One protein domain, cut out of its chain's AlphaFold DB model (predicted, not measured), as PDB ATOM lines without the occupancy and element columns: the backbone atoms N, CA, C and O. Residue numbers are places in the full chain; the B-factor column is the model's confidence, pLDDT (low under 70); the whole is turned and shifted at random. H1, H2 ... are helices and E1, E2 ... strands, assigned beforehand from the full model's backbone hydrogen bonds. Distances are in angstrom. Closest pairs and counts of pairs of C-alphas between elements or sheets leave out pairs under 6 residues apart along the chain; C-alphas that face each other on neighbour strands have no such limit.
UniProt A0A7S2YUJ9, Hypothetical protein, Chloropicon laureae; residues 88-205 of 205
ATOM      1  N   SER A  88     196.603 159.625 182.316       61.91
ATOM      2  CA  SER A  88     197.571 159.599 181.213       61.91
ATOM      3  C   SER A  88     197.031 160.218 179.925       61.91
ATOM      4  O   SER A  88     197.804 160.765 179.142       61.91
ATOM      5  N   VAL A  89     195.712 160.178 179.713       60.28
ATOM      6  CA  VAL A  89     195.059 160.860 178.597       60.28
ATOM      7  C   VAL A  89     194.728 162.275 179.048       60.28
ATOM      8  O   VAL A  89     193.859 162.491 179.890       60.28
ATOM      9  N   ARG A  90     195.431 163.260 178.489       68.00
ATOM     10  CA  ARG A  90     195.148 164.681 178.703       68.00
ATOM     11  C   ARG A  90     193.847 165.040 177.978       68.00
ATOM     12  O   ARG A  90     193.878 165.595 176.890       68.00
ATOM     13  N   GLN A  91     192.707 164.666 178.555       81.62
ATOM     14  CA  GLN A  91     191.399 164.986 177.997       81.62
ATOM     15  C   GLN A  91     191.003 166.404 178.410       81.62
ATOM     16  O   GLN A  91     190.897 166.724 179.595       81.62
ATOM     17  N   TRP A  92     190.782 167.263 177.424       85.19
ATOM     18  CA  TRP A  92     190.329 168.627 177.643       85.19
ATOM     19  C   TRP A  92     188.829 168.646 177.932       85.19
ATOM     20  O   TRP A  92     188.049 167.929 177.305       85.19
ATOM     21  N   ASN A  93     188.392 169.511 178.846       89.44
ATOM     22  CA  ASN A  93     186.974 169.829 178.966       89.44
ATOM     23  C   ASN A  93     186.611 170.871 177.896       89.44
ATOM     24  O   ASN A  93     186.686 172.075 178.145       89.44
ATOM     25  N   LEU A  94     186.267 170.394 176.695       88.75
ATOM     26  CA  LEU A  94     186.049 171.248 175.523       88.75
ATOM     27  C   LEU A  94     184.905 172.246 175.726       88.75
ATOM     28  O   LEU A  94     185.011 173.384 175.283       88.75
ATOM     29  N   SER A  95     183.845 171.863 176.440       89.31
ATOM     30  CA  SER A  95     182.729 172.773 176.727       89.31
ATOM     31  C   SER A  95     183.104 173.881 177.707       89.31
ATOM     32  O   SER A  95     182.736 175.034 177.494       89.31
ATOM     33  N   ALA A  96     183.864 173.568 178.760       88.06
ATOM     34  CA  ALA A  96     184.358 174.581 179.690       88.06
ATOM     35  C   ALA A  96     185.327 175.546 179.000       88.06
ATOM     36  O   ALA A  96     185.264 176.749 179.237       88.06
ATOM     37  N   LEU A  97     186.182 175.019 178.125       85.38
ATOM     38  CA  LEU A  97     187.128 175.803 177.345       85.38
ATOM     39  C   LEU A  97     186.392 176.724 176.355       85.38
ATOM     40  O   LEU A  97     186.659 177.922 176.347       85.38
ATOM     41  N   LEU A  98     185.395 176.215 175.621       84.38
ATOM     42  CA  LEU A  98     184.556 177.032 174.736       84.38
ATOM     43  C   LEU A  98     183.824 178.144 175.506       84.38
ATOM     44  O   LEU A  98     183.848 179.292 175.081       84.38
ATOM     45  N   ARG A  99     183.230 177.834 176.667       85.44
ATOM     46  CA  ARG A  99     182.551 178.834 177.516       85.44
ATOM     47  C   ARG A  99     183.503 179.897 178.049       85.44
ATOM     48  O   ARG A  99     183.130 181.062 178.123       85.44
ATOM     49  N   ALA A 100     184.710 179.498 178.450       83.75
ATOM     50  CA  ALA A 100     185.728 180.436 178.905       83.75
ATOM     51  C   ALA A 100     186.139 181.390 177.776       83.75
ATOM     52  O   ALA A 100     186.271 182.585 178.019       83.75
ATOM     53  N   TRP A 101     186.273 180.872 176.553       77.94
ATOM     54  CA  TRP A 101     186.574 181.667 175.363       77.94
ATOM     55  C   TRP A 101     185.440 182.612 174.963       77.94
ATOM     56  O   TRP A 101     185.697 183.773 174.671       77.94
ATOM     57  N   GLU A 102     184.184 182.160 174.992       78.69
ATOM     58  CA  GLU A 102     183.020 183.015 174.710       78.69
ATOM     59  C   GLU A 102     182.840 184.142 175.742       78.69
ATOM     60  O   GLU A 102     182.235 185.165 175.429       78.69
ATOM     61  N   ALA A 103     183.340 183.956 176.967       81.75
ATOM     62  CA  ALA A 103     183.246 184.934 178.047       81.75
ATOM     63  C   ALA A 103     184.432 185.915 178.109       81.75
ATOM     64  O   ALA A 103     184.338 186.930 178.801       81.75
ATOM     65  N   SER A 104     185.556 185.617 177.449       75.12
ATOM     66  CA  SER A 104     186.730 186.491 177.439       75.12
ATOM     67  C   SER A 104     186.637 187.519 176.308       75.12
ATOM     68  O   SER A 104     186.780 187.166 175.144       75.12
ATOM     69  N   ASP A 105     186.477 188.798 176.655       63.16
ATOM     70  CA  ASP A 105     186.510 189.935 175.712       63.16
ATOM     71  C   ASP A 105     187.941 190.332 175.274       63.16
ATOM     72  O   ASP A 105     188.140 191.346 174.607       63.16
ATOM     73  N   SER A 106     188.969 189.576 175.678       57.69
ATOM     74  CA  SER A 106     190.367 189.903 175.391       57.69
ATOM     75  C   SER A 106     190.777 189.460 173.983       57.69
ATOM     76  O   SER A 106     190.895 188.264 173.729       57.69
ATOM     77  N   ASP A 107     190.994 190.445 173.112       48.62
ATOM     78  CA  ASP A 107     191.816 190.477 171.894       48.62
ATOM     79  C   ASP A 107     192.099 189.146 171.153       48.62
ATOM     80  O   ASP A 107     192.855 188.285 171.600       48.62
ATOM     81  N   GLU A 108     191.536 189.045 169.941       51.38
ATOM     82  CA  GLU A 108     192.045 188.318 168.760       51.38
ATOM     83  C   GLU A 108     192.925 187.069 168.987       51.38
ATOM     84  O   GLU A 108     193.989 186.916 168.389       51.38
ATOM     85  N   THR A 109     192.476 186.086 169.762       48.44
ATOM     86  CA  THR A 109     193.084 184.741 169.723       48.44
ATOM     87  C   THR A 109     192.681 183.961 168.459       48.44
ATOM     88  O   THR A 109     191.837 183.071 168.452       48.44
ATOM     89  N   TRP A 110     193.301 184.313 167.333       47.38
ATOM     90  CA  TRP A 110     193.426 183.420 166.177       47.38
ATOM     91  C   TRP A 110     193.506 181.939 166.619       47.38
ATOM     92  O   TRP A 110     194.353 181.641 167.464       47.38
ATOM     93  N   PRO A 111     192.676 181.011 166.085       48.38
ATOM     94  CA  PRO A 111     191.833 181.101 164.889       48.38
ATOM     95  C   PRO A 111     190.321 180.927 165.197       48.38
ATOM     96  O   PRO A 111     189.761 179.836 165.092       48.38
ATOM     97  N   TRP A 112     189.623 182.018 165.522       52.94
ATOM     98  CA  TRP A 112     188.215 182.011 165.962       52.94
ATOM     99  C   TRP A 112     187.137 181.736 164.907       52.94
ATOM    100  O   TRP A 112     185.980 181.518 165.252       52.94
ATOM    101  N   VAL A 113     187.451 181.768 163.612       51.69
ATOM    102  CA  VAL A 113     186.395 181.747 162.580       51.69
ATOM    103  C   VAL A 113     185.651 180.404 162.542       51.69
ATOM    104  O   VAL A 113     184.521 180.339 162.062       51.69
ATOM    105  N   TRP A 114     186.257 179.322 163.041       56.16
ATOM    106  CA  TRP A 114     185.722 177.959 162.893       56.16
ATOM    107  C   TRP A 114     185.133 177.387 164.189       56.16
ATOM    108  O   TRP A 114     184.474 176.347 164.154       56.16
ATOM    109  N   THR A 115     185.313 178.086 165.316       58.25
ATOM    110  CA  THR A 115     184.778 177.689 166.627       58.25
ATOM    111  C   THR A 115     183.301 178.041 166.769       58.25
ATOM    112  O   THR A 115     182.603 177.433 167.575       58.25
ATOM    113  N   TRP A 116     182.794 179.012 166.007       64.31
ATOM    114  CA  TRP A 116     181.439 179.514 166.204       64.31
ATOM    115  C   TRP A 116     180.405 178.690 165.452       64.31
ATOM    116  O   TRP A 116     180.474 178.506 164.236       64.31
ATOM    117  N   ARG A 117     179.379 178.251 166.188       68.38
ATOM    118  CA  ARG A 117     178.166 177.705 165.584       68.38
ATOM    119  C   ARG A 117     177.573 178.767 164.666       68.38
ATOM    120  O   ARG A 117     177.224 179.865 165.106       68.38
ATOM    121  N   ASN A 118     177.480 178.453 163.379       69.38
ATOM    122  CA  ASN A 118     176.949 179.392 162.410       69.38
ATOM    123  C   ASN A 118     175.462 179.636 162.691       69.38
ATOM    124  O   ASN A 118     174.619 178.775 162.462       69.38
ATOM    125  N   LYS A 119     175.118 180.848 163.137       75.25
ATOM    126  CA  LYS A 119     173.717 181.248 163.356       75.25
ATOM    127  C   LYS A 119     172.889 181.219 162.068       75.25
ATOM    128  O   LYS A 119     171.665 181.172 162.129       75.25
ATOM    129  N   ASN A 120     173.546 181.263 160.909       79.62
ATOM    130  CA  ASN A 120     172.883 181.347 159.616       79.62
ATOM    131  C   ASN A 120     172.550 179.977 159.011       79.62
ATOM    132  O   ASN A 120     171.736 179.936 158.094       79.62
ATOM    133  N   GLY A 121     173.107 178.867 159.497       87.25
ATOM    134  CA  GLY A 121     172.824 177.544 158.940       87.25
ATOM    135  C   GLY A 121     173.731 176.445 159.491       87.25
ATOM    136  O   GLY A 121     174.712 176.749 160.165       87.25
ATOM    137  N   PRO A 122     173.409 175.171 159.210       93.81
ATOM    138  CA  PRO A 122     174.133 174.043 159.778       93.81
ATOM    139  C   PRO A 122     175.584 173.980 159.286       93.81
ATOM    140  O   PRO A 122     175.875 174.243 158.113       93.81
ATOM    141  N   HIS A 123     176.482 173.595 160.191       93.75
ATOM    142  CA  HIS A 123     177.886 173.334 159.903       93.75
ATOM    143  C   HIS A 123     178.147 171.828 159.768       93.75
ATOM    144  O   HIS A 123     178.004 171.062 160.726       93.75
ATOM    145  N   TYR A 124     178.538 171.412 158.566       95.44
ATOM    146  CA  TYR A 124     178.920 170.043 158.238       95.44
ATOM    147  C   TYR A 124     180.442 169.929 158.223       95.44
ATOM    148  O   TYR A 124     181.114 170.636 157.471       95.44
ATOM    149  N   VAL A 125     180.974 169.021 159.035       95.38
ATOM    150  CA  VAL A 125     182.409 168.759 159.134       95.38
ATOM    151  C   VAL A 125     182.706 167.354 158.629       95.38
ATOM    152  O   VAL A 125     182.096 166.384 159.075       95.38
ATOM    153  N   PHE A 126     183.658 167.243 157.713       96.75
ATOM    154  CA  PHE A 126     184.200 165.984 157.219       96.75
ATOM    155  C   PHE A 126     185.610 165.812 157.762       96.75
ATOM    156  O   PHE A 126     186.423 166.729 157.679       96.75
ATOM    157  N   VAL A 127     185.910 164.642 158.305       96.62
ATOM    158  CA  VAL A 127     187.255 164.254 158.719       96.62
ATOM    159  C   VAL A 127     187.734 163.178 157.758       96.62
ATOM    160  O   VAL A 127     187.122 162.115 157.656       96.62
ATOM    161  N   GLY A 128     188.823 163.472 157.054       93.38
ATOM    162  CA  GLY A 128     189.299 162.678 155.931       93.38
ATOM    163  C   GLY A 128     188.513 162.939 154.643       93.38
ATOM    164  O   GLY A 128     187.506 163.651 154.623       93.38
ATOM    165  N   VAL A 129     189.009 162.363 153.548       90.75
ATOM    166  CA  VAL A 129     188.336 162.379 152.247       90.75
ATOM    167  C   VAL A 129     188.214 160.944 151.756       90.75
ATOM    168  O   VAL A 129     189.220 160.305 151.457       90.75
ATOM    169  N   ALA A 130     186.981 160.454 151.679       90.69
ATOM    170  CA  ALA A 130     186.619 159.209 151.015       90.69
ATOM    171  C   ALA A 130     186.097 159.493 149.598       90.69
ATOM    172  O   ALA A 130     185.799 160.638 149.250       90.69
ATOM    173  N   GLU A 131     185.921 158.438 148.798       86.88
ATOM    174  CA  GLU A 131     185.404 158.536 147.423       86.88
ATOM    175  C   GLU A 131     184.077 159.311 147.348       86.88
ATOM    176  O   GLU A 131     183.874 160.112 146.441       86.88
ATOM    177  N   MET A 132     183.205 159.146 148.348       93.19
ATOM    178  CA  MET A 132     181.885 159.786 148.386       93.19
ATOM    179  C   MET A 132     181.874 161.192 149.007       93.19
ATOM    180  O   MET A 132     180.859 161.885 148.927       93.19
ATOM    181  N   THR A 133     182.963 161.635 149.648       95.00
ATOM    182  CA  THR A 133     182.981 162.896 150.412       95.00
ATOM    183  C   THR A 133     182.698 164.098 149.517       95.00
ATOM    184  O   THR A 133     181.933 164.984 149.895       95.00
ATOM    185  N   LEU A 134     183.281 164.123 148.317       95.50
ATOM    186  CA  LEU A 134     183.117 165.234 147.385       95.50
ATOM    187  C   LEU A 134     181.686 165.325 146.840       95.50
ATOM    188  O   LEU A 134     181.129 166.420 146.759       95.50
ATOM    189  N   ASP A 135     181.078 164.191 146.501       96.75
ATOM    190  CA  ASP A 135     179.706 164.161 145.989       96.75
ATOM    191  C   ASP A 135     178.706 164.586 147.063       96.75
ATOM    192  O   ASP A 135     177.836 165.419 146.805       96.75
ATOM    193  N   LEU A 136     178.895 164.117 148.300       96.81
ATOM    194  CA  LEU A 136     178.086 164.547 149.435       96.81
ATOM    195  C   LEU A 136     178.271 166.043 149.735       96.81
ATOM    196  O   LEU A 136     177.295 166.748 149.996       96.81
ATOM    197  N   ALA A 137     179.499 166.560 149.661       96.44
ATOM    198  CA  ALA A 137     179.767 167.982 149.845       96.44
ATOM    199  C   ALA A 137     179.068 168.838 148.776       96.44
ATOM    200  O   ALA A 137     178.423 169.832 149.111       96.44
ATOM    201  N   ARG A 138     179.126 168.427 147.502       97.25
ATOM    202  CA  ARG A 138     178.414 169.086 146.392       97.25
ATOM    203  C   ARG A 138     176.905 169.056 146.596       97.25
ATOM    204  O   ARG A 138     176.239 170.075 146.416       97.25
ATOM    205  N   GLU A 139     176.370 167.914 147.012       97.69
ATOM    206  CA  GLU A 139     174.949 167.770 147.295       97.69
ATOM    207  C   GLU A 139     174.521 168.723 148.419       97.69
ATOM    208  O   GLU A 139     173.607 169.530 148.235       97.69
ATOM    209  N   LEU A 140     175.211 168.707 149.560       96.62
ATOM    210  CA  LEU A 140     174.911 169.586 150.691       96.62
ATOM    211  C   LEU A 140     175.067 171.063 150.328       96.62
ATOM    212  O   LEU A 140     174.224 171.873 150.719       96.62
ATOM    213  N   ALA A 141     176.085 171.419 149.544       95.12
ATOM    214  CA  ALA A 141     176.253 172.769 149.030       95.12
ATOM    215  C   ALA A 141     175.084 173.183 148.120       95.12
ATOM    216  O   ALA A 141     174.663 174.335 148.164       95.12
ATOM    217  N   SER A 142     174.532 172.273 147.319       96.69
ATOM    218  CA  SER A 142     173.412 172.583 146.420       96.69
ATOM    219  C   SER A 142     172.079 172.786 147.154       96.69
ATOM    220  O   SER A 142     171.234 173.553 146.699       96.69
ATOM    221  N   ARG A 143     171.897 172.143 148.317       96.50
ATOM    222  CA  ARG A 143     170.656 172.220 149.110       96.50
ATOM    223  C   ARG A 143     170.414 173.600 149.726       96.50
ATOM    224  O   ARG A 143     169.264 173.973 149.935       96.50
ATOM    225  N   SER A 144     171.471 174.333 150.083       94.25
ATOM    226  CA  SER A 144     171.352 175.669 150.676       94.25
ATOM    227  C   SER A 144     172.666 176.438 150.611       94.25
ATOM    228  O   SER A 144     173.730 175.930 150.975       94.25
ATOM    229  N   GLU A 145     172.587 177.720 150.259       91.44
ATOM    230  CA  GLU A 145     173.729 178.635 150.334       91.44
ATOM    231  C   GLU A 145     174.230 178.833 151.768       91.44
ATOM    232  O   GLU A 145     175.404 179.126 151.968       91.44
ATOM    233  N   ARG A 146     173.357 178.617 152.758       90.75
ATOM    234  CA  ARG A 146     173.650 178.813 154.181       90.75
ATOM    235  C   ARG A 146     174.353 177.626 154.847       90.75
ATOM    236  O   ARG A 146     174.721 177.732 156.014       90.75
ATOM    237  N   ASN A 147     174.497 176.504 154.143       93.19
ATOM    238  CA  ASN A 147     175.243 175.356 154.648       93.19
ATOM    239  C   ASN A 147     176.736 175.693 154.656       93.19
ATOM    240  O   ASN A 147     177.299 176.022 153.612       93.19
ATOM    241  N   ASN A 148     177.363 175.569 155.824       91.75
ATOM    242  CA  ASN A 148     178.806 175.700 155.964       91.75
ATOM    243  C   ASN A 148     179.435 174.314 155.912       91.75
ATOM    244  O   ASN A 148     178.954 173.390 156.567       91.75
ATOM    245  N   LEU A 149     180.507 174.176 155.141       93.69
ATOM    246  CA  LEU A 149     181.169 172.903 154.896       93.69
ATOM    247  C   LEU A 149     182.647 173.052 155.233       93.69
ATOM    248  O   LEU A 149     183.307 173.968 154.740       93.69
ATOM    249  N   THR A 150     183.163 172.134 156.038       94.50
ATOM    250  CA  THR A 150     184.572 172.095 156.418       94.50
ATOM    251  C   THR A 150     185.104 170.682 156.262       94.50
ATOM    252  O   THR A 150     184.476 169.731 156.714       94.50
ATOM    253  N   VAL A 151     186.272 170.537 155.649       95.62
ATOM    254  CA  VAL A 151     186.957 169.260 155.459       95.62
ATOM    255  C   VAL A 151     188.309 169.319 156.156       95.62
ATOM    256  O   VAL A 151     189.136 170.171 155.845       95.62
ATOM    257  N   VAL A 152     188.537 168.408 157.094       95.69
ATOM    258  CA  VAL A 152     189.803 168.222 157.803       95.69
ATOM    259  C   VAL A 152     190.571 167.101 157.123       95.69
ATOM    260  O   VAL A 152     190.091 165.971 157.045       95.69
ATOM    261  N   VAL A 153     191.768 167.400 156.636       95.88
ATOM    262  CA  VAL A 153     192.642 166.465 155.928       95.88
ATOM    263  C   VAL A 153     193.984 166.384 156.635       95.88
ATOM    264  O   VAL A 153     194.504 167.392 157.101       95.88
ATOM    265  N   GLY A 154     194.571 165.188 156.694       94.25
ATOM    266  CA  GLY A 154     195.873 165.005 157.341       94.25
ATOM    267  C   GLY A 154     197.016 165.713 156.607       94.25
ATOM    268  O   GLY A 154     197.952 166.175 157.248       94.25
ATOM    269  N   SER A 155     196.933 165.796 155.276       94.38
ATOM    270  CA  SER A 155     197.829 166.603 154.451       94.38
ATOM    271  C   SER A 155     197.128 167.051 153.172       94.38
ATOM    272  O   SER A 155     196.511 166.233 152.487       94.38
ATOM    273  N   ILE A 156     197.256 168.330 152.818       93.19
ATOM    274  CA  ILE A 156     196.755 168.881 151.553       93.19
ATOM    275  C   ILE A 156     197.582 168.351 150.377       93.19
ATOM    276  O   ILE A 156     197.028 168.084 149.313       93.19
ATOM    277  N   GLN A 157     198.892 168.143 150.560       91.19
ATOM    278  CA  GLN A 157     199.757 167.585 149.511       91.19
ATOM    279  C   GLN A 157     199.421 166.122 149.194       91.19
ATOM    280  O   GLN A 157     199.713 165.651 148.098       91.19
ATOM    281  N   GLY A 158     198.806 165.410 150.144       88.31
ATOM    282  CA  GLY A 158     198.324 164.042 149.956       88.31
ATOM    283  C   GLY A 158     197.004 163.940 149.186       88.31
ATOM    284  O   GLY A 158     196.564 162.829 148.894       88.31
ATOM    285  N   LEU A 159     196.356 165.063 148.862       89.81
ATOM    286  CA  LEU A 159     195.133 165.061 148.066       89.81
ATOM    287  C   LEU A 159     195.446 164.775 146.594       89.81
ATOM    288  O   LEU A 159     196.444 165.240 146.046       89.81
ATOM    289  N   GLY A 160     194.559 164.024 145.939       87.75
ATOM    290  CA  GLY A 160     194.658 163.767 144.505       87.75
ATOM    291  C   GLY A 160     194.663 165.062 143.674       87.75
ATOM    292  O   GLY A 160     194.158 166.099 144.121       87.75
ATOM    293  N   PRO A 161     195.209 165.025 142.448       90.56
ATOM    294  CA  PRO A 161     195.265 166.200 141.584       90.56
ATOM    295  C   PRO A 161     193.857 166.755 141.327       90.56
ATOM    296  O   PRO A 161     192.942 166.013 140.990       90.56
ATOM    297  N   GLY A 162     193.684 168.068 141.496       91.25
ATOM    298  CA  GLY A 162     192.404 168.760 141.284       91.25
ATOM    299  C   GLY A 162     191.420 168.695 142.457       91.25
ATOM    300  O   GLY A 162     190.597 169.599 142.589       91.25
ATOM    301  N   LEU A 163     191.566 167.731 143.371       94.12
ATOM    302  CA  LEU A 163     190.619 167.507 144.468       94.12
ATOM    303  C   LEU A 163     190.483 168.716 145.402       94.12
ATOM    304  O   LEU A 163     189.379 169.069 145.803       94.12
ATOM    305  N   LEU A 164     191.588 169.397 145.718       94.69
ATOM    306  CA  LEU A 164     191.544 170.632 146.509       94.69
ATOM    307  C   LEU A 164     190.696 171.716 145.820       94.69
ATOM    308  O   LEU A 164     189.888 172.384 146.464       94.69
ATOM    309  N   GLY A 165     190.859 171.867 144.504       95.56
ATOM    310  CA  GLY A 165     190.071 172.802 143.703       95.56
ATOM    311  C   GLY A 165     188.590 172.430 143.686       95.56
ATOM    312  O   GLY A 165     187.742 173.302 143.857       95.56
ATOM    313  N   ASP A 166     188.281 171.140 143.567       96.38
ATOM    314  CA  ASP A 166     186.910 170.629 143.611       96.38
ATOM    315  C   ASP A 166     186.236 170.855 144.969       96.38
ATOM    316  O   ASP A 166     185.068 171.247 145.020       96.38
ATOM    317  N   LEU A 167     186.965 170.661 146.073       95.50
ATOM    318  CA  LEU A 167     186.472 170.948 147.422       95.50
ATOM    319  C   LEU A 167     186.162 172.439 147.594       95.50
ATOM    320  O   LEU A 167     185.098 172.802 148.098       95.50
ATOM    321  N   HIS A 168     187.046 173.318 147.119       94.62
ATOM    322  CA  HIS A 168     186.789 174.757 147.135       94.62
ATOM    323  C   HIS A 168     185.615 175.155 146.232       94.62
ATOM    324  O   HIS A 168     184.792 175.978 146.633       94.62
ATOM    325  N   ALA A 169     185.476 174.537 145.056       95.31
ATOM    326  CA  ALA A 169     184.323 174.737 144.177       95.31
ATOM    327  C   ALA A 169     183.010 174.277 144.837       95.31
ATOM    328  O   ALA A 169     181.971 174.911 144.662       95.31
ATOM    329  N   ALA A 170     183.066 173.234 145.670       95.31
ATOM    330  CA  ALA A 170     181.965 172.792 146.523       95.31
ATOM    331  C   ALA A 170     181.759 173.670 147.777       95.31
ATOM    332  O   ALA A 170     180.964 173.316 148.645       95.31
ATOM    333  N   ARG A 171     182.436 174.823 147.879       93.44
ATOM    334  CA  ARG A 171     182.357 175.777 149.001       93.44
ATOM    335  C   ARG A 171     182.824 175.198 150.340       93.44
ATOM    336  O   ARG A 171     182.383 175.649 151.395       93.44
ATOM    337  N   CYS A 172     183.724 174.217 150.306       93.12
ATOM    338  CA  CYS A 172     184.337 173.670 151.510       93.12
ATOM    339  C   CYS A 172     185.540 174.514 151.947       93.12
ATOM    340  O   CYS A 172     186.445 174.800 151.152       93.12
ATOM    341  N   ALA A 173     185.589 174.850 153.235       92.62
ATOM    342  CA  ALA A 173     186.836 175.199 153.898       92.62
ATOM    343  C   ALA A 173     187.679 173.927 154.059       92.62
ATOM    344  O   ALA A 173     187.147 172.877 154.416       92.62
ATOM    345  N   VAL A 174     188.982 174.001 153.793       93.50
ATOM    346  CA  VAL A 174     189.892 172.855 153.923       93.50
ATOM    347  C   VAL A 174     190.909 173.150 155.015       93.50
ATOM    348  O   VAL A 174     191.514 174.221 155.036       93.50
ATOM    349  N   ILE A 175     191.071 172.202 155.933       93.19
ATOM    350  CA  ILE A 175     191.938 172.300 157.105       93.19
ATOM    351  C   ILE A 175     192.980 171.204 157.032       93.19
ATOM    352  O   ILE A 175     192.626 170.030 157.051       93.19
ATOM    353  N   GLU A 176     194.254 171.574 157.014       94.50
ATOM    354  CA  GLU A 176     195.344 170.615 157.179       94.50
ATOM    355  C   GLU A 176     195.616 170.397 158.670       94.50
ATOM    356  O   GLU A 176     196.249 171.231 159.312       94.50
ATOM    357  N   SER A 177     195.073 169.322 159.241       93.94
ATOM    358  CA  SER A 177     195.282 168.931 160.641       93.94
ATOM    359  C   SER A 177     194.729 167.520 160.884       93.94
ATOM    360  O   SER A 177     194.271 166.836 159.968       93.94
ATOM    361  N   GLN A 178     194.748 167.062 162.132       94.69
ATOM    362  CA  GLN A 178     194.142 165.793 162.539       94.69
ATOM    363  C   GLN A 178     193.250 166.003 163.765       94.69
ATOM    364  O   GLN A 178     193.579 166.850 164.595       94.69
ATOM    365  N   PRO A 179     192.157 165.235 163.914       94.62
ATOM    366  CA  PRO A 179     191.411 165.188 165.165       94.62
ATOM    367  C   PRO A 179     192.318 164.792 166.327       94.62
ATOM    368  O   PRO A 179     193.043 163.802 166.241       94.62
ATOM    369  N   GLU A 180     192.239 165.552 167.412       93.31
ATOM    370  CA  GLU A 180     192.873 165.232 168.691       93.31
ATOM    371  C   GLU A 180     191.825 164.727 169.688       93.31
ATOM    372  O   GLU A 180     192.009 163.698 170.334       93.31
ATOM    373  N   GLN A 181     190.681 165.410 169.775       92.81
ATOM    374  CA  GLN A 181     189.598 165.037 170.681       92.81
ATOM    375  C   GLN A 181     188.235 165.388 170.084       92.81
ATOM    376  O   GLN A 181     188.069 166.430 169.457       92.81
ATOM    377  N   ILE A 182     187.234 164.536 170.319       94.94
ATOM    378  CA  ILE A 182     185.850 164.774 169.896       94.94
ATOM    379  C   ILE A 182     184.935 164.701 171.116       94.94
ATOM    380  O   ILE A 182     184.938 163.707 171.841       94.94
ATOM    381  N   ASP A 183     184.135 165.741 171.317       94.12
ATOM    382  CA  ASP A 183     182.991 165.740 172.224       94.12
ATOM    383  C   ASP A 183     181.708 165.657 171.388       94.12
ATOM    384  O   ASP A 183     181.279 166.630 170.763       94.12
ATOM    385  N   PHE A 184     181.113 164.464 171.323       94.56
ATOM    386  CA  PHE A 184     179.888 164.222 170.555       94.56
ATOM    387  C   PHE A 184     178.644 164.834 171.199       94.56
ATOM    388  O   PHE A 184     177.688 165.152 170.492       94.56
ATOM    389  N   GLN A 185     178.642 164.986 172.526       93.81
ATOM    390  CA  GLN A 185     177.497 165.516 173.256       93.81
ATOM    391  C   GLN A 185     177.375 167.018 173.004       93.81
ATOM    392  O   GLN A 185     176.310 167.510 172.630       93.81
ATOM    393  N   GLU A 186     178.488 167.729 173.146       92.00
ATOM    394  CA  GLU A 186     178.546 169.179 172.958       92.00
ATOM    395  C   GLU A 186     178.793 169.562 171.489       92.00
ATOM    396  O   GLU A 186     178.709 170.736 171.120       92.00
ATOM    397  N   LYS A 187     179.029 168.560 170.630       94.12
ATOM    398  CA  LYS A 187     179.338 168.682 169.201       94.12
ATOM    399  C   LYS A 187     180.539 169.587 168.923       94.12
ATOM    400  O   LYS A 187     180.462 170.558 168.164       94.12
ATOM    401  N   ILE A 188     181.651 169.254 169.567       92.62
ATOM    402  CA  ILE A 188     182.906 169.995 169.492       92.62
ATOM    403  C   ILE A 188     184.015 169.048 169.034       92.62
ATOM    404  O   ILE A 188     184.183 167.956 169.574       92.62
ATOM    405  N   LEU A 189     184.773 169.459 168.024       93.44
ATOM    406  CA  LEU A 189     185.956 168.767 167.524       93.44
ATOM    407  C   LEU A 189     187.185 169.625 167.826       93.44
ATOM    408  O   LEU A 189     187.254 170.765 167.384       93.44
ATOM    409  N   MET A 190     188.152 169.077 168.551       92.25
ATOM    410  CA  MET A 190     189.473 169.670 168.733       92.25
ATOM    411  C   MET A 190     190.467 169.001 167.787       92.25
ATOM    412  O   MET A 190     190.499 167.773 167.665       92.25
ATOM    413  N   LEU A 191     191.280 169.815 167.130       92.69
ATOM    414  CA  LEU A 191     192.342 169.389 166.233       92.69
ATOM    415  C   LEU A 191     193.712 169.442 166.929       92.69
ATOM    416  O   LEU A 191     193.870 170.091 167.962       92.69
ATOM    417  N   LYS A 192     194.713 168.771 166.350       92.31
ATOM    418  CA  LYS A 192     196.092 168.730 166.872       92.31
ATOM    419  C   LYS A 192     196.782 170.085 166.925       92.31
ATOM    420  O   LYS A 192     197.648 170.293 167.766       92.31
ATOM    421  N   ASP A 193     196.400 170.993 166.040       88.69
ATOM    422  CA  ASP A 193     196.856 172.383 166.022       88.69
ATOM    423  C   ASP A 193     195.981 173.292 166.902       88.69
ATOM    424  O   ASP A 193     195.867 174.488 166.648       88.69
ATOM    425  N   GLU A 194     195.331 172.705 167.913       86.56
ATOM    426  CA  GLU A 194     194.540 173.366 168.958       86.56
ATOM    427  C   GLU A 194     193.288 174.106 168.462       86.56
ATOM    428  O   GLU A 194     192.555 174.700 169.256       86.56
ATOM    429  N   ARG A 195     192.969 174.020 167.164       87.25
ATOM    430  CA  ARG A 195     191.713 174.563 166.641       87.25
ATOM    431  C   ARG A 195     190.540 173.785 167.192       87.25
ATOM    432  O   ARG A 195     190.540 172.553 167.213       87.25
ATOM    433  N   ILE A 196     189.500 174.522 167.548       88.12
ATOM    434  CA  ILE A 196     188.221 173.958 167.946       88.12
ATOM    435  C   ILE A 196     187.190 174.249 166.865       88.12
ATOM    436  O   ILE A 196     187.121 175.345 166.317       88.12
ATOM    437  N   ILE A 197     186.390 173.242 166.545       91.12
ATOM    438  CA  ILE A 197     185.363 173.299 165.521       91.12
ATOM    439  C   ILE A 197     184.051 172.859 166.151       91.12
ATOM    440  O   ILE A 197     183.891 171.697 166.528       91.12
ATOM    441  N   CYS A 198     183.096 173.781 166.242       91.69
ATOM    442  CA  CYS A 198     181.725 173.424 166.587       91.69
ATOM    443  C   CYS A 198     180.993 172.961 165.330       91.69
ATOM    444  O   CYS A 198     181.037 173.645 164.306       91.69
ATOM    445  N   TYR A 199     180.298 171.830 165.404       93.44
ATOM    446  CA  TYR A 199     179.608 171.238 164.257       93.44
ATOM    447  C   TYR A 199     178.147 170.914 164.564       93.44
ATOM    448  O   TYR A 199     177.753 170.715 165.710       93.44
ATOM    449  N   ASP A 200     177.334 170.810 163.516       94.62
ATOM    450  CA  ASP A 200     175.984 170.251 163.604       94.62
ATOM    451  C   ASP A 200     175.969 168.790 163.159       94.62
ATOM    452  O   ASP A 200     175.291 167.961 163.781       94.62
ATOM    453  N   HIS A 201     176.771 168.489 162.133       95.56
ATOM    454  CA  HIS A 201     176.947 167.174 161.532       95.56
ATOM    455  C   HIS A 201     178.433 166.868 161.349       95.56
ATOM    456  O   HIS A 201     179.186 167.715 160.869       95.56
ATOM    457  N   LEU A 202     178.831 165.646 161.694       95.94
ATOM    458  CA  LEU A 202     180.203 165.164 161.589       95.94
ATOM    459  C   LEU A 202     180.229 163.862 160.787       95.94
ATOM    460  O   LEU A 202     179.505 162.923 161.114       95.94
ATOM    461  N   TYR A 203     181.082 163.813 159.768       96.12
ATOM    462  CA  TYR A 203     181.348 162.629 158.956       96.12
ATOM    463  C   TYR A 203     182.800 162.207 159.158       96.12
ATOM    464  O   TYR A 203     183.711 163.013 158.969       96.12
ATOM    465  N   LEU A 204     183.011 160.956 159.558       94.69
ATOM    466  CA  LEU A 204     184.331 160.373 159.787       94.69
ATOM    467  C   LEU A 204     184.606 159.356 158.676       94.69
ATOM    468  O   LEU A 204     183.753 158.500 158.430       94.69
ATOM    469  N   SER A 205     185.755 159.488 158.008       86.19
ATOM    470  CA  SER A 205     186.196 158.624 156.901       86.19
ATOM    471  C   SER A 205     187.298 157.667 157.334       86.19
ATOM    472  O   SER A 205     188.133 158.085 158.168       86.19
TER     473      SER A 205
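What this domain is: This is residues 88 to 205 of the 205 residues of the protein "Hypothetical protein" of Chloropicon laureae (UniProt A0A7S2YUJ9). A parallel sheet of four strands, E3, E2, E1 and E7, has helices H2 and H3 side by side over one face, while a smaller antiparallel sheet, E4, E5 and E6, lies over part of its other face, loosely joined to it. H1 lies crosswise over the far face of the small sheet, and the unnamed stretch from residue 104 to 122 loops out from H1 and back to the large sheet, with residues 103 to 108 sticking out. The printed part has 118 residues with three named helices and seven named strands, in the order H1 E1 H2 E2 H3 E3 E4 E5 E6 E7, and its class is mixed, helices and strands. It is compact, with a radius of gyration of the C-alphas of 14.6 A, and the C-alphas span 39 by 35 by 27 A.

Where its parts are: H1, residues 94 to 103, begins with C-alpha 94 at (186.049, 171.248, 175.523) and is 14.2 A long from first to last C-alpha. E1 is residues 123 to 127, 13.1 A. H2, the longest helix, is residues 133 to 143, 15.5 A. E2, the longest strand, is residues 148 to 153, 16.6 A, with C-alpha 148 at (178.806, 175.700, 155.964). H3 is residues 163 to 169 and E3 is residues 172 to 176. E4 is residues 179 to 183, E5 residues 188 to 191 and E6 residues 196 to 198. E7, residues 201 to 204, ends with C-alpha 204 at (184.331, 160.373, 159.787).

How they stand to each other: In the large sheet, of order E3 E2 E1 E7, the edge strands are E3 and E7. E3 and E2 are parallel at 27 degrees, with N 173 and O 149 within hydrogen-bond range at 2.9 A. E2 and E1 are parallel at 14 degrees, with N 150 and O 124 at 2.9 A. E1 and E7 are parallel at 8 degrees, with N 125 and O 201 at 2.9 A. E1, H2, E2 and E2, H3, E3 are strand-helix-strand units, two parallel neighbour strands with a helix between, each with a right-handed crossover. H2 and H3 are on the same face of this sheet, giving two layers, helices over a sheet. H2 has a height over the sheet of 9.5 A and runs along the strands, at 6 degrees to E2 on the local plane. H3 has a height of 7.6 A and lies over E3, at 4 degrees to it on the local plane. H2 and H3 only just touch, with 3 pairs of C-alphas within 8 A, the closest those of Leu 134 and Leu 167 at 6.6 A, at a shallow tilt of 4 degrees, the same way. The small sheet E4 E5 E6 is a meander, each strand the antiparallel neighbour of the one before, made of the hairpins E4 and E5, and E5 and E6. N 190 and O 181 are 2.8 A apart across E4 and E5, and N 189 and O 197 2.8 A apart across E5 and E6. Between the sheets, the closest C-alphas of E1 and E4 are those of Val 127 and Pro 179, 7.7 A apart, while E2 and E4 are only just apart at 8.1 A. H1 is on the small sheet, at a height of 11.1 A, and runs across the strands, at 88 degrees to E5 on the local plane; its closest C-alpha pair with E5 is Leu 94 and Ile 188, 6.9 A. H1 is apart from H2 and H3. In H1, H2 and H3 every O i to N i+4 pair is within hydrogen-bond range.

The domain as a whole: The two C-alphas farthest apart are those of Ser 88 and Ser 142, 44.3 A. The printed part has no cut and ends at residue 205, the chain's last residue. The link from H1 to E1 is long, 19 residues, and that from E2 to H3 is short; the other links are tight. The mean pLDDT of the printed part is 86.8, and residues 88 to 90 and 105 to 118 are under 70.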